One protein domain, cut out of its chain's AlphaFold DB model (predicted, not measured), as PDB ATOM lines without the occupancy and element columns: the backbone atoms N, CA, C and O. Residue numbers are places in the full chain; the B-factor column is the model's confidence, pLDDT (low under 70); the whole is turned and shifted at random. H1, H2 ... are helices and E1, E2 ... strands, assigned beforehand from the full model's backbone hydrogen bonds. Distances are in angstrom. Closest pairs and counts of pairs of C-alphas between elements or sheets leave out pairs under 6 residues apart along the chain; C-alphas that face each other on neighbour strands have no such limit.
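AT A GLANCE: This is residues 54 to 158 of the 556 residues of the protein "uncharacterized protein LOC106177629" of Lingula unguis (UniProt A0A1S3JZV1). One twisted sheet of six strands makes the body, with helices H2 and H3 packed side by side over one of its faces, and a third helix, H1, at the E1 edge, where it only grazes the sheet. The hairpins E1-E2 and E4-E5 make the two sides of the sheet, and E6 and E3 run between them. The printed part has 105 residues, in the order H1 E1 E2 E3 H2 E4 E5 H3 E6; the sheet's order is E1 E2 E6 E3 E5 E4, mixed, and the class is mixed, helices and strands. It is compact, with a radius of gyration of the C-alphas of 13.5 A, and spans 37 by 28 by 26 A.

HOW THE PARTS SIT: Start at the inner strands E6, residues 148 to 158, and E3, residues 85 to 94: they are antiparallel neighbours, with N 91 and O 152 2.8 A apart, within hydrogen-bond range. E3 bends by 94 degrees at residue 88. On the other side of E6, find its parallel neighbour E2, residues 77 to 80, with N 153 and O 78 at 2.8 A. E2 forms a hairpin with the edge strand E1, residues 66 to 69, where N 67 and O 79 are 2.9 A apart. Beside E3, look for its antiparallel neighbour E5, residues 126 to 131, with N 94 and O 126 at 2.8 A; E5 forms a hairpin with the edge strand E4, residues 116 to 120, with N 117 and O 129 at 2.8 A. H3, residues 135 to 142, is on the sheet at a height of 9.1 A, over E3 and only just over E6, with 3 of its C-alphas falling there. H2, residues 100 to 109, is on the same face at a height of 9.8 A, over E5, and runs along the strands. H2 and H3 touch, the closest C-alphas being those of Ile 103 and Leu 141, 6.8 A apart; their lines have a shallow tilt of 20 degrees, opposite ways. E3, H2, E4 and E5, H3, E6 are split strand-helix-strand units, in each of which two strands that run the same way in the sheet have a helix between them along the chain and another strand between them in the sheet, E5 in the first and E3 in the second; both crossovers are right-handed. H1, residues 54 to 62, only grazes the sheet with residues 57 to 61; the closest C-alphas of H1 and E1 are those of Lys 61 and Asp 67, 6.1 A apart. In H1, H2 and H3 every O i to N i+4 pair is within hydrogen-bond range.

IN THESE COORDINATES: Find C-alpha 54 at (477.214, 489.505, 409.713), where H1 begins; it is 12.4 A long. E3 is 20.8 A long, H2 14.8 A, E4 13.2 A, E5 16.5 A and H3 10.5 A, while E1 measures 10.0 A and E2 10.2 A. E6 runs 28.0 A, from C-alpha 148 at (469.053, 480.898, 421.132) to C-alpha 158 at (457.069, 502.861, 408.588).

THE WHOLE: The two C-alphas farthest apart are those of Lys 63 and Gly 109, at 38.5 A. The printed part has no cut, and no link is long. The mean pLDDT of the printed part is 71.8; look for values under 70 at residues 54 to 66, 80 to 86, 109 to 116, 119, 121 to 125 and 154 to 158.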
ATOM      1  N   ALA A  54     476.168 489.059 408.797       52.28
ATOM      2  CA  ALA A  54     477.214 489.505 409.713       52.28
ATOM      3  C   ALA A  54     477.963 490.743 409.189       52.28
ATOM      4  O   ALA A  54     478.368 491.603 409.972       52.28
ATOM      5  N   GLU A  55     478.132 490.856 407.873       48.28
ATOM      6  CA  GLU A  55     478.794 491.994 407.231       48.28
ATOM      7  C   GLU A  55     477.910 493.246 407.282       48.28
ATOM      8  O   GLU A  55     478.359 494.301 407.735       48.28
ATOM      9  N   MET A  56     476.619 493.101 406.964       46.56
ATOM     10  CA  MET A  56     475.649 494.199 407.060       46.56
ATOM     11  C   MET A  56     475.491 494.712 408.494       46.56
ATOM     12  O   MET A  56     475.490 495.922 408.729       46.56
ATOM     13  N   ARG A  57     475.466 493.818 409.492       56.09
ATOM     14  CA  ARG A  57     475.436 494.213 410.912       56.09
ATOM     15  C   ARG A  57     476.685 494.989 411.332       56.09
ATOM     16  O   ARG A  57     476.563 495.989 412.038       56.09
ATOM     17  N   ARG A  58     477.877 494.590 410.867       57.47
ATOM     18  CA  ARG A  58     479.117 495.355 411.107       57.47
ATOM     19  C   ARG A  58     479.016 496.766 410.537       57.47
ATOM     20  O   ARG A  58     479.378 497.719 411.222       57.47
ATOM     21  N   MET A  59     478.484 496.907 409.324       43.78
ATOM     22  CA  MET A  59     478.275 498.214 408.700       43.78
ATOM     23  C   MET A  59     477.259 499.070 409.470       43.78
ATOM     24  O   MET A  59     477.480 500.265 409.645       43.78
ATOM     25  N   MET A  60     476.177 498.478 409.983       45.84
ATOM     26  CA  MET A  60     475.152 499.199 410.753       45.84
ATOM     27  C   MET A  60     475.634 499.647 412.124       45.84
ATOM     28  O   MET A  60     475.387 500.791 412.506       45.84
ATOM     29  N   LYS A  61     476.385 498.791 412.824       55.91
ATOM     30  CA  LYS A  61     477.066 499.162 414.069       55.91
ATOM     31  C   LYS A  61     478.067 500.295 413.825       55.91
ATOM     32  O   LYS A  61     478.074 501.269 414.568       55.91
ATOM     33  N   ALA A  62     478.847 500.230 412.742       50.62
ATOM     34  CA  ALA A  62     479.783 501.296 412.367       50.62
ATOM     35  C   ALA A  62     479.088 502.634 412.049       50.62
ATOM     36  O   ALA A  62     479.675 503.693 412.259       50.62
ATOM     37  N   LYS A  63     477.838 502.596 411.571       43.38
ATOM     38  CA  LYS A  63     476.997 503.779 411.323       43.38
ATOM     39  C   LYS A  63     476.176 504.232 412.539       43.38
ATOM     40  O   LYS A  63     475.463 505.223 412.430       43.38
ATOM     41  N   GLY A  64     476.257 503.530 413.673       49.84
ATOM     42  CA  GLY A  64     475.513 503.866 414.893       49.84
ATOM     43  C   GLY A  64     473.997 503.643 414.805       49.84
ATOM     44  O   GLY A  64     473.260 504.267 415.563       49.84
ATOM     45  N   LEU A  65     473.533 502.788 413.884       42.41
ATOM     46  CA  LEU A  65     472.105 502.479 413.677       42.41
ATOM     47  C   LEU A  65     471.587 501.368 414.607       42.41
ATOM     48  O   LEU A  65     470.388 501.256 414.860       42.41
ATOM     49  N   ILE A  66     472.500 500.530 415.095       50.31
ATOM     50  CA  ILE A  66     472.231 499.463 416.057       50.31
ATOM     51  C   ILE A  66     473.351 499.424 417.091       50.31
ATOM     52  O   ILE A  66     474.502 499.743 416.773       50.31
ATOM     53  N   ASP A  67     473.027 498.950 418.287       73.19
ATOM     54  CA  ASP A  67     474.011 498.485 419.256       73.19
ATOM     55  C   ASP A  67     473.946 496.957 419.381       73.19
ATOM     56  O   ASP A  67     472.897 496.340 419.185       73.19
ATOM     57  N   ILE A  68     475.096 496.337 419.648       75.81
ATOM     58  CA  ILE A  68     475.212 494.885 419.813       75.81
ATOM     59  C   ILE A  68     475.994 494.617 421.097       75.81
ATOM     60  O   ILE A  68     477.208 494.853 421.134       75.81
ATOM     61  N   SER A  69     475.288 494.118 422.118       81.56
ATOM     62  CA  SER A  69     475.864 493.673 423.390       81.56
ATOM     63  C   SER A  69     476.290 492.203 423.299       81.56
ATOM     64  O   SER A  69     475.447 491.304 423.211       81.56
ATOM     65  N   GLU A  70     477.606 491.971 423.333       77.75
ATOM     66  CA  GLU A  70     478.269 490.659 423.220       77.75
ATOM     67  C   GLU A  70     478.980 490.283 424.529       77.75
ATOM     68  O   GLU A  70     480.188 490.057 424.577       77.75
ATOM     69  N   GLU A  71     478.231 490.265 425.627       82.62
ATOM     70  CA  GLU A  71     478.741 489.804 426.921       82.62
ATOM     71  C   GLU A  71     479.101 488.308 426.862       82.62
ATOM     72  O   GLU A  71     478.319 487.481 426.387       82.62
ATOM     73  N   GLU A  72     480.291 487.950 427.349       77.44
ATOM     74  CA  GLU A  72     480.797 486.576 427.295       77.44
ATOM     75  C   GLU A  72     479.873 485.609 428.055       77.44
ATOM     76  O   GLU A  72     479.516 485.834 429.212       77.44
ATOM     77  N   GLY A  73     479.467 484.520 427.394       79.44
ATOM     78  CA  GLY A  73     478.544 483.531 427.960       79.44
ATOM     79  C   GLY A  73     477.058 483.898 427.870       79.44
ATOM     80  O   GLY A  73     476.228 483.115 428.332       79.44
ATOM     81  N   LEU A  74     476.709 485.031 427.250       86.94
ATOM     82  CA  LEU A  74     475.329 485.418 426.964       86.94
ATOM     83  C   LEU A  74     475.045 485.439 425.461       86.94
ATOM     84  O   LEU A  74     475.913 485.665 424.622       86.94
ATOM     85  N   VAL A  75     473.778 485.222 425.128       85.06
ATOM     86  CA  VAL A  75     473.246 485.399 423.782       85.06
ATOM     87  C   VAL A  75     473.365 486.883 423.403       85.06
ATOM     88  O   VAL A  75     472.941 487.745 424.195       85.06
ATOM     89  N   PRO A  76     473.895 487.194 422.205       84.12
ATOM     90  CA  PRO A  76     473.972 488.559 421.707       84.12
ATOM     91  C   PRO A  76     472.606 489.247 421.723       84.12
ATOM     92  O   PRO A  76     471.610 488.675 421.264       84.12
ATOM     93  N   LEU A  77     472.572 490.473 422.250       83.56
ATOM     94  CA  LEU A  77     471.387 491.329 422.234       83.56
ATOM     95  C   LEU A  77     471.623 492.499 421.283       83.56
ATOM     96  O   LEU A  77     472.563 493.272 421.465       83.56
ATOM     97  N   ILE A  78     470.749 492.620 420.292       73.75
ATOM     98  CA  ILE A  78     470.789 493.673 419.280       73.75
ATOM     99  C   ILE A  78     469.666 494.658 419.579       73.75
ATOM    100  O   ILE A  78     468.500 494.265 419.637       73.75
ATOM    101  N   THR A  79     470.003 495.931 419.755       76.12
ATOM    102  CA  THR A  79     469.042 497.003 420.052       76.12
ATOM    103  C   THR A  79     469.108 498.091 418.990       76.12
ATOM    104  O   THR A  79     470.170 498.402 418.447       76.12
ATOM    105  N   ALA A  80     467.953 498.662 418.646       58.53
ATOM    106  CA  ALA A  80     467.892 499.788 417.719       58.53
ATOM    107  C   ALA A  80     468.225 501.088 418.462       58.53
ATOM    108  O   ALA A  80     467.667 501.351 419.528       58.53
ATOM    109  N   THR A  81     469.102 501.913 417.894       65.12
ATOM    110  CA  THR A  81     469.510 503.210 418.471       65.12
ATOM    111  C   THR A  81     468.870 504.405 417.759       65.12
ATOM    112  O   THR A  81     468.993 505.538 418.216       65.12
ATOM    113  N   ASP A  82     468.143 504.154 416.672       52.06
ATOM    114  CA  ASP A  82     467.530 505.141 415.773       52.06
ATOM    115  C   ASP A  82     466.093 505.553 416.166       52.06
ATOM    116  O   ASP A  82     465.415 506.264 415.427       52.06
ATOM    117  N   GLY A  83     465.605 505.114 417.332       59.16
ATOM    118  CA  GLY A  83     464.254 505.418 417.822       59.16
ATOM    119  C   GLY A  83     463.135 504.540 417.241       59.16
ATOM    120  O   GLY A  83     461.961 504.761 417.554       59.16
ATOM    121  N   THR A  84     463.470 503.522 416.437       60.41
ATOM    122  CA  THR A  84     462.496 502.569 415.866       60.41
ATOM    123  C   THR A  84     462.168 501.388 416.786       60.41
ATOM    124  O   THR A  84     461.221 500.643 416.512       60.41
ATOM    125  N   ALA A  85     462.906 501.234 417.891       69.62
ATOM    126  CA  ALA A  85     462.730 500.159 418.862       69.62
ATOM    127  C   ALA A  85     461.302 500.107 419.431       69.62
ATOM    128  O   ALA A  85     460.734 501.119 419.853       69.62
ATOM    129  N   VAL A  86     460.739 498.903 419.501       64.31
ATOM    130  CA  VAL A  86     459.499 498.618 420.223       64.31
ATOM    131  C   VAL A  86     459.867 498.173 421.647       64.31
ATOM    132  O   VAL A  86     460.554 497.160 421.812       64.31
ATOM    133  N   PRO A  87     459.438 498.902 422.695       77.06
ATOM    134  CA  PRO A  87     459.740 498.530 424.075       77.06
ATOM    135  C   PRO A  87     459.213 497.136 424.430       77.06
ATOM    136  O   PRO A  87     458.107 496.764 424.031       77.06
ATOM    137  N   ASP A  88     460.003 496.383 425.197       80.12
ATOM    138  CA  ASP A  88     459.663 495.066 425.750       80.12
ATOM    139  C   ASP A  88     459.272 493.993 424.710       80.12
ATOM    140  O   ASP A  88     458.619 493.000 425.051       80.12
ATOM    141  N   GLN A  89     459.630 494.171 423.433       77.75
ATOM    142  CA  GLN A  89     459.374 493.199 422.366       77.75
ATOM    143  C   GLN A  89     460.670 492.762 421.695       77.75
ATOM    144  O   GLN A  89     461.528 493.579 421.371       77.75
ATOM    145  N   TYR A  90     460.791 491.455 421.479       80.19
ATOM    146  CA  TYR A  90     462.012 490.834 420.981       80.19
ATOM    147  C   TYR A  90     461.698 489.696 420.012       80.19
ATOM    148  O   TYR A  90     460.693 488.988 420.144       80.19
ATOM    149  N   ILE A  91     462.600 489.486 419.062       76.25
ATOM    150  CA  ILE A  91     462.624 488.351 418.148       76.25
ATOM    151  C   ILE A  91     463.880 487.549 418.485       76.25
ATOM    152  O   ILE A  91     465.001 488.013 418.291       76.25
ATOM    153  N   ALA A  92     463.696 486.344 419.019       83.19
ATOM    154  CA  ALA A  92     464.794 485.439 419.332       83.19
ATOM    155  C   ALA A  92     464.999 484.447 418.182       83.19
ATOM    156  O   ALA A  92     464.102 483.645 417.895       83.19
ATOM    157  N   HIS A  93     466.168 484.482 417.542       78.75
ATOM    158  CA  HIS A  93     466.591 483.470 416.577       78.75
ATOM    159  C   HIS A  93     467.026 482.216 417.320       78.75
ATOM    160  O   HIS A  93     467.878 482.263 418.204       78.75
ATOM    161  N   LEU A  94     466.462 481.074 416.960       82.69
ATOM    162  CA  LEU A  94     466.755 479.814 417.618       82.69
ATOM    163  C   LEU A  94     467.726 478.983 416.801       82.69
ATOM    164  O   LEU A  94     467.606 478.885 415.580       82.69
ATOM    165  N   LEU A  95     468.629 478.308 417.503       81.44
ATOM    166  CA  LEU A  95     469.511 477.325 416.898       81.44
ATOM    167  C   LEU A  95     468.683 476.187 416.264       81.44
ATOM    168  O   LEU A  95     467.613 475.838 416.785       81.44
ATOM    169  N   PRO A  96     469.167 475.556 415.175       75.69
ATOM    170  CA  PRO A  96     468.432 474.510 414.462       75.69
ATOM    171  C   PRO A  96     467.932 473.367 415.353       75.69
ATOM    172  O   PRO A  96     466.832 472.868 415.122       75.69
ATOM    173  N   GLU A  97     468.684 473.019 416.402       79.69
ATOM    174  CA  GLU A  97     468.360 471.965 417.377       79.69
ATOM    175  C   GLU A  97     467.927 472.520 418.753       79.69
ATOM    176  O   GLU A  97     467.689 471.763 419.688       79.69
ATOM    177  N   GLY A  98     467.773 473.843 418.892       79.69
ATOM    178  CA  GLY A  98     467.424 474.474 420.166       79.69
ATOM    179  C   GLY A  98     466.057 474.023 420.691       79.69
ATOM    180  O   GLY A  98     465.061 474.020 419.959       79.69
ATOM    181  N   GLU A  99     465.964 473.655 421.967       81.31
ATOM    182  CA  GLU A  99     464.719 473.160 422.559       81.31
ATOM    183  C   GLU A  99     463.779 474.300 422.982       81.31
ATOM    184  O   GLU A  99     463.962 474.940 424.021       81.31
ATOM    185  N   TYR A 100     462.686 474.498 422.229       76.25
ATOM    186  CA  TYR A 100     461.660 475.511 422.536       76.25
ATOM    187  C   TYR A 100     461.127 475.421 423.978       76.25
ATOM    188  O   TYR A 100     460.698 476.425 424.545       76.25
ATOM    189  N   GLY A 101     461.125 474.219 424.570       79.62
ATOM    190  CA  GLY A 101     460.629 473.960 425.922       79.62
ATOM    191  C   GLY A 101     461.317 474.798 427.001       79.62
ATOM    192  O   GLY A 101     460.633 475.251 427.920       79.62
ATOM    193  N   LYS A 102     462.618 475.089 426.852       83.19
ATOM    194  CA  LYS A 102     463.381 475.897 427.819       83.19
ATOM    195  C   LYS A 102     462.882 477.346 427.865       83.19
ATOM    196  O   LYS A 102     462.594 477.861 428.943       83.19
ATOM    197  N   ILE A 103     462.622 477.943 426.697       81.50
ATOM    198  CA  ILE A 103     462.005 479.279 426.571       81.50
ATOM    199  C   ILE A 103     460.608 479.283 427.201       81.50
ATOM    200  O   ILE A 103     460.262 480.182 427.965       81.50
ATOM    201  N   ARG A 104     459.796 478.249 426.932       81.06
ATOM    202  CA  ARG A 104     458.452 478.145 427.527       81.06
ATOM    203  C   ARG A 104     458.500 478.075 429.049       81.06
ATOM    204  O   ARG A 104     457.614 478.630 429.687       81.06
ATOM    205  N   SER A 105     459.484 477.380 429.617       81.94
ATOM    206  CA  SER A 105     459.621 477.223 431.067       81.94
ATOM    207  C   SER A 105     459.886 478.562 431.757       81.94
ATOM    208  O   SER A 105     459.181 478.896 432.707       81.94
ATOM    209  N   ILE A 106     460.820 479.358 431.222       79.88
ATOM    210  CA  ILE A 106     461.138 480.707 431.719       79.88
ATOM    211  C   ILE A 106     459.882 481.588 431.698       79.88
ATOM    212  O   ILE A 106     459.459 482.121 432.722       79.88
ATOM    213  N   LEU A 107     459.207 481.654 430.548       78.38
ATOM    214  CA  LEU A 107     458.048 482.533 430.366       78.38
ATOM    215  C   LEU A 107     456.796 482.065 431.121       78.38
ATOM    216  O   LEU A 107     455.920 482.872 431.433       78.38
ATOM    217  N   LYS A 108     456.668 480.764 431.408       77.12
ATOM    218  CA  LYS A 108     455.607 480.252 432.289       77.12
ATOM    219  C   LYS A 108     455.841 480.681 433.733       77.12
ATOM    220  O   LYS A 108     454.877 481.068 434.385       77.12
ATOM    221  N   GLY A 109     457.091 480.653 434.198       68.75
ATOM    222  CA  GLY A 109     457.464 481.092 435.545       68.75
ATOM    223  C   GLY A 109     457.126 482.561 435.820       68.75
ATOM    224  O   GLY A 109     456.779 482.905 436.945       68.75
ATOM    225  N   SER A 110     457.145 483.409 434.788       65.38
ATOM    226  CA  SER A 110     456.849 484.845 434.895       65.38
ATOM    227  C   SER A 110     455.417 485.248 434.519       65.38
ATOM    228  O   SER A 110     455.055 486.423 434.634       65.38
ATOM    229  N   GLY A 111     454.587 484.299 434.065       63.59
ATOM    230  CA  GLY A 111     453.235 484.561 433.553       63.59
ATOM    231  C   GLY A 111     453.192 485.179 432.144       63.59
ATOM    232  O   GLY A 111     452.114 485.515 431.654       63.59
ATOM    233  N   SER A 112     454.334 485.303 431.464       64.88
ATOM    234  CA  SER A 112     454.469 485.893 430.122       64.88
ATOM    235  C   SER A 112     454.274 484.887 428.977       64.88
ATOM    236  O   SER A 112     454.283 485.278 427.814       64.88
ATOM    237  N   TYR A 113     454.064 483.594 429.265       58.34
ATOM    238  CA  TYR A 113     453.993 482.528 428.250       58.34
ATOM    239  C   TYR A 113     452.981 482.785 427.124       58.34
ATOM    240  O   TYR A 113     453.288 482.525 425.964       58.34
ATOM    241  N   GLN A 114     451.796 483.323 427.435       60.06
ATOM    242  CA  GLN A 114     450.784 483.620 426.408       60.06
ATOM    243  C   GLN A 114     451.197 484.739 425.440       60.06
ATOM    244  O   GLN A 114     450.555 484.931 424.412       60.06
ATOM    245  N   LYS A 115     452.279 485.457 425.744       63.56
ATOM    246  CA  LYS A 115     452.817 486.543 424.926       63.56
ATOM    247  C   LYS A 115     453.970 486.103 424.017       63.56
ATOM    248  O   LYS A 115     454.559 486.942 423.337       63.56
ATOM    249  N   ALA A 116     454.295 484.806 423.994       66.88
ATOM    250  CA  ALA A 116     455.289 484.238 423.094       66.88
ATOM    251  C   ALA A 116     454.643 483.430 421.964       66.88
ATOM    252  O   ALA A 116     453.854 482.512 422.202       66.88
ATOM    253  N   LYS A 117     455.028 483.733 420.721       74.00
ATOM    254  CA  LYS A 117     454.612 483.004 419.519       74.00
ATOM    255  C   LYS A 117     455.837 482.397 418.849       74.00
ATOM    256  O   LYS A 117     456.757 483.101 418.453       74.00
ATOM    257  N   PHE A 118     455.840 481.077 418.705       75.31
ATOM    258  CA  PHE A 118     456.926 480.364 418.039       75.31
ATOM    259  C   PHE A 118     456.608 480.224 416.556       75.31
ATOM    260  O   PHE A 118     455.568 479.672 416.194       75.31
ATOM    261  N   ILE A 119     457.504 480.729 415.717       69.56
ATOM    262  CA  ILE A 119     457.396 480.677 414.265       69.56
ATOM    263  C   ILE A 119     458.499 479.776 413.723       69.56
ATOM    264  O   ILE A 119     459.649 479.816 414.166       69.56
ATOM    265  N   LYS A 120     458.136 478.938 412.756       70.38
ATOM    266  CA  LYS A 120     459.068 478.080 412.038       70.38
ATOM    267  C   LYS A 120     458.855 478.284 410.545       70.38
ATOM    268  O   LYS A 120     457.891 477.764 409.995       70.38
ATOM    269  N   PHE A 121     459.764 479.020 409.912       48.72
ATOM    270  CA  PHE A 121     459.732 479.244 408.468       48.72
ATOM    271  C   PHE A 121     460.406 478.103 407.694       48.72
ATOM    272  O   PHE A 121     459.910 477.718 406.634       48.72
ATOM    273  N   THR A 122     461.503 477.550 408.233       55.47
ATOM    274  CA  THR A 122     462.255 476.397 407.690       55.47
ATOM    275  C   THR A 122     462.813 475.518 408.829       55.47
ATOM    276  O   THR A 122     462.474 475.717 410.000       55.47
ATOM    277  N   ARG A 123     463.652 474.506 408.533       57.75
ATOM    278  CA  ARG A 123     464.350 473.721 409.577       57.75
ATOM    279  C   ARG A 123     465.350 474.580 410.364       57.75
ATOM    280  O   ARG A 123     465.514 474.349 411.557       57.75
ATOM    281  N   THR A 124     465.971 475.556 409.708       56.44
ATOM    282  CA  THR A 124     467.035 476.410 410.257       56.44
ATOM    283  C   THR A 124     466.550 477.808 410.640       56.44
ATOM    284  O   THR A 124     467.125 478.401 411.536       56.44
ATOM    285  N   SER A 125     465.464 478.305 410.040       62.72
ATOM    286  CA  SER A 125     464.866 479.616 410.331       62.72
ATOM    287  C   SER A 125     463.720 479.452 411.332       62.72
ATOM    288  O   SER A 125     462.546 479.277 410.968       62.72
ATOM    289  N   ARG A 126     464.089 479.421 412.614       73.88
ATOM    290  CA  ARG A 126     463.198 479.212 413.760       73.88
ATOM    291  C   ARG A 126     463.253 480.450 414.648       73.88
ATOM    292  O   ARG A 126     464.324 480.803 415.122       73.88
ATOM    293  N   TYR A 127     462.107 481.061 414.931       79.31
ATOM    294  CA  TYR A 127     462.042 482.282 415.734       79.31
ATOM    295  C   TYR A 127     461.052 482.138 416.888       79.31
ATOM    296  O   TYR A 127     460.018 481.476 416.769       79.31
ATOM    297  N   ALA A 128     461.349 482.782 418.010       80.06
ATOM    298  CA  ALA A 128     460.361 483.079 419.034       80.06
ATOM    299  C   ALA A 128     460.086 484.585 419.011       80.06
ATOM    300  O   ALA A 128     460.977 485.383 419.286       80.06
ATOM    301  N   ILE A 129     458.855 484.964 418.671       77.38
ATOM    302  CA  ILE A 129     458.356 486.321 418.880       77.38
ATOM    303  C   ILE A 129     457.958 486.427 420.342       77.38
ATOM    304  O   ILE A 129     457.128 485.647 420.811       77.38
ATOM    305  N   LEU A 130     458.524 487.398 421.042       81.19
ATOM    306  CA  LEU A 130     458.362 487.586 422.471       81.19
ATOM    307  C   LEU A 130     457.819 488.994 422.722       81.19
ATOM    308  O   LEU A 130     458.518 489.971 422.470       81.19
ATOM    309  N   LYS A 131     456.573 489.117 423.193       76.88
ATOM    310  CA  LYS A 131     455.931 490.423 423.415       76.88
ATOM    311  C   LYS A 131     455.748 490.741 424.897       76.88
ATOM    312  O   LYS A 131     455.300 489.893 425.662       76.88
ATOM    313  N   GLY A 132     456.015 491.982 425.302       74.69
ATOM    314  CA  GLY A 132     455.817 492.450 426.679       74.69
ATOM    315  C   GLY A 132     456.648 491.665 427.698       74.69
ATOM    316  O   GLY A 132     456.101 491.223 428.717       74.69
ATOM    317  N   ILE A 133     457.919 491.437 427.364       81.81
ATOM    318  CA  ILE A 133     458.904 490.689 428.147       81.81
ATOM    319  C   ILE A 133     459.563 491.616 429.160       81.81
ATOM    320  O   ILE A 133     460.045 492.683 428.805       81.81
ATOM    321  N   LYS A 134     459.596 491.194 430.427       83.56
ATOM    322  CA  LYS A 134     460.278 491.935 431.493       83.56
ATOM    323  C   LYS A 134     461.791 491.781 431.357       83.56
ATOM    324  O   LYS A 134     462.260 490.707 430.989       83.56
ATOM    325  N   GLU A 135     462.543 492.783 431.798       83.88
ATOM    326  CA  GLU A 135     464.013 492.748 431.809       83.88
ATOM    327  C   GLU A 135     464.575 491.485 432.496       83.88
ATOM    328  O   GLU A 135     465.485 490.841 431.986       83.88
ATOM    329  N   SER A 136     463.970 491.045 433.607       83.69
ATOM    330  CA  SER A 136     464.369 489.809 434.302       83.69
ATOM    331  C   SER A 136     464.240 488.553 433.437       83.69
ATOM    332  O   SER A 136     465.062 487.644 433.537       83.69
ATOM    333  N   ASP A 137     463.204 488.494 432.600       85.88
ATOM    334  CA  ASP A 137     462.955 487.369 431.703       85.88
ATOM    335  C   ASP A 137     463.919 487.433 430.512       85.88
ATOM    336  O   ASP A 137     464.452 486.404 430.105       85.88
ATOM    337  N   LEU A 138     464.194 488.637 429.990       86.56
ATOM    338  CA  LEU A 138     465.179 488.856 428.929       86.56
ATOM    339  C   LEU A 138     466.571 488.375 429.356       86.56
ATOM    340  O   LEU A 138     467.216 487.644 428.607       86.56
ATOM    341  N   GLN A 139     467.008 488.706 430.573       87.62
ATOM    342  CA  GLN A 139     468.299 488.257 431.106       87.62
ATOM    343  C   GLN A 139     468.377 486.727 431.226       87.62
ATOM    344  O   GLN A 139     469.393 486.131 430.879       87.62
ATOM    345  N   GLN A 140     467.294 486.062 431.648       87.00
ATOM    346  CA  GLN A 140     467.244 484.594 431.686       87.00
ATOM    347  C   GLN A 140     467.255 483.977 430.282       87.00
ATOM    348  O   GLN A 140     467.908 482.961 430.060       87.00
ATOM    349  N   LEU A 141     466.568 484.589 429.315       88.06
ATOM    350  CA  LEU A 141     466.599 484.145 427.920       88.06
ATOM    351  C   LEU A 141     467.997 484.294 427.316       88.06
ATOM    352  O   LEU A 141     468.439 483.396 426.600       88.06
ATOM    353  N   ARG A 142     468.725 485.366 427.655       91.31
ATOM    354  CA  ARG A 142     470.113 485.563 427.218       91.31
ATOM    355  C   ARG A 142     471.075 484.495 427.742       91.31
ATOM    356  O   ARG A 142     472.143 484.337 427.170       91.31
ATOM    357  N   GLN A 143     470.719 483.724 428.765       90.88
ATOM    358  CA  GLN A 143     471.552 482.613 429.249       90.88
ATOM    359  C   GLN A 143     471.385 481.325 428.425       90.88
ATOM    360  O   GLN A 143     472.179 480.400 428.570       90.88
ATOM    361  N   LEU A 144     470.370 481.239 427.557       89.69
ATOM    362  CA  LEU A 144     470.083 480.046 426.755       89.69
ATOM    363  C   LEU A 144     470.945 479.971 425.481       89.69
ATOM    364  O   LEU A 144     470.414 479.863 424.376       89.69
ATOM    365  N   THR A 145     472.269 480.018 425.626       89.50
ATOM    366  CA  THR A 145     473.236 479.992 424.507       89.50
ATOM    367  C   THR A 145     473.223 478.685 423.706       89.50
ATOM    368  O   THR A 145     473.663 478.653 422.561       89.50
ATOM    369  N   ASP A 146     472.668 477.610 424.269       86.81
ATOM    370  CA  ASP A 146     472.453 476.317 423.611       86.81
ATOM    371  C   ASP A 146     471.118 476.229 422.843       86.81
ATOM    372  O   ASP A 146     470.878 475.265 422.114       86.81
ATOM    373  N   VAL A 147     470.238 477.228 422.983       85.00
ATOM    374  CA  VAL A 147     468.913 477.262 422.337       85.00
ATOM    375  C   VAL A 147     468.748 478.458 421.408       85.00
ATOM    376  O   VAL A 147     468.131 478.325 420.349       85.00
ATOM    377  N   ILE A 148     469.253 479.620 421.806       83.50
ATOM    378  CA  ILE A 148     469.053 480.898 421.132       83.50
ATOM    379  C   ILE A 148     470.393 481.333 420.545       83.50
ATOM    380  O   ILE A 148     471.391 481.411 421.250       83.50
ATOM    381  N   ALA A 149     470.404 481.601 419.243       82.44
ATOM    382  CA  ALA A 149     471.580 482.107 418.551       82.44
ATOM    383  C   ALA A 149     471.776 483.604 418.826       82.44
ATOM    384  O   ALA A 149     472.894 484.055 419.045       82.44
ATOM    385  N   GLU A 150     470.681 484.365 418.824       81.69
ATOM    386  CA  GLU A 150     470.672 485.815 419.020       81.69
ATOM    387  C   GLU A 150     469.267 486.318 419.384       81.69
ATOM    388  O   GLU A 150     468.260 485.662 419.094       81.69
ATOM    389  N   ILE A 151     469.199 487.491 420.016       81.12
ATOM    390  CA  ILE A 151     467.954 488.205 420.310       81.12
ATOM    391  C   ILE A 151     468.051 489.607 419.702       81.12
ATOM    392  O   ILE A 151     468.939 490.376 420.061       81.12
ATOM    393  N   GLU A 152     467.130 489.963 418.805       74.38
ATOM    394  CA  GLU A 152     466.976 491.338 418.312       74.38
ATOM    395  C   GLU A 152     465.734 491.980 418.935       74.38
ATOM    396  O   GLU A 152     464.660 491.377 418.984       74.38
ATOM    397  N   GLN A 153     465.881 493.204 419.440       75.06
ATOM    398  CA  GLN A 153     464.754 494.028 419.860       75.06
ATOM    399  C   GLN A 153     463.888 494.369 418.643       75.06
ATOM    400  O   GLN A 153     464.404 494.803 417.615       75.06
ATOM    401  N   ASP A 154     462.575 494.169 418.762       63.81
ATOM    402  CA  ASP A 154     461.637 494.395 417.662       63.81
ATOM    403  C   ASP A 154     461.684 495.863 417.204       63.81
ATOM    404  O   ASP A 154     461.826 496.781 418.018       63.81
ATOM    405  N   LYS A 155     461.561 496.084 415.895       65.31
ATOM    406  CA  LYS A 155     461.608 497.407 415.260       65.31
ATOM    407  C   LYS A 155     460.311 497.667 414.515       65.31
ATOM    408  O   LYS A 155     459.749 496.760 413.894       65.31
ATOM    409  N   ALA A 156     459.833 498.904 414.566       47.81
ATOM    410  CA  ALA A 156     458.687 499.332 413.775       47.81
ATOM    411  C   ALA A 156     459.143 499.790 412.383       47.81
ATOM    412  O   ALA A 156     459.914 500.740 412.274       47.81
ATOM    413  N   MET A 157     458.618 499.148 411.340       55.75
ATOM    414  CA  MET A 157     458.683 499.644 409.963       55.75
ATOM    415  C   MET A 157     457.669 500.789 409.793       55.75
ATOM    416  O   MET A 157     456.641 500.807 410.487       55.75
ATOM    417  N   SER A 158     457.959 501.746 408.912       41.59
ATOM    418  CA  SER A 158     457.069 502.861 408.588       41.59
ATOM    419  C   SER A 158     456.273 502.599 407.307       41.59
ATOM    420  O   SER A 158     456.673 501.845 406.416       41.59
TER     421      SER A 158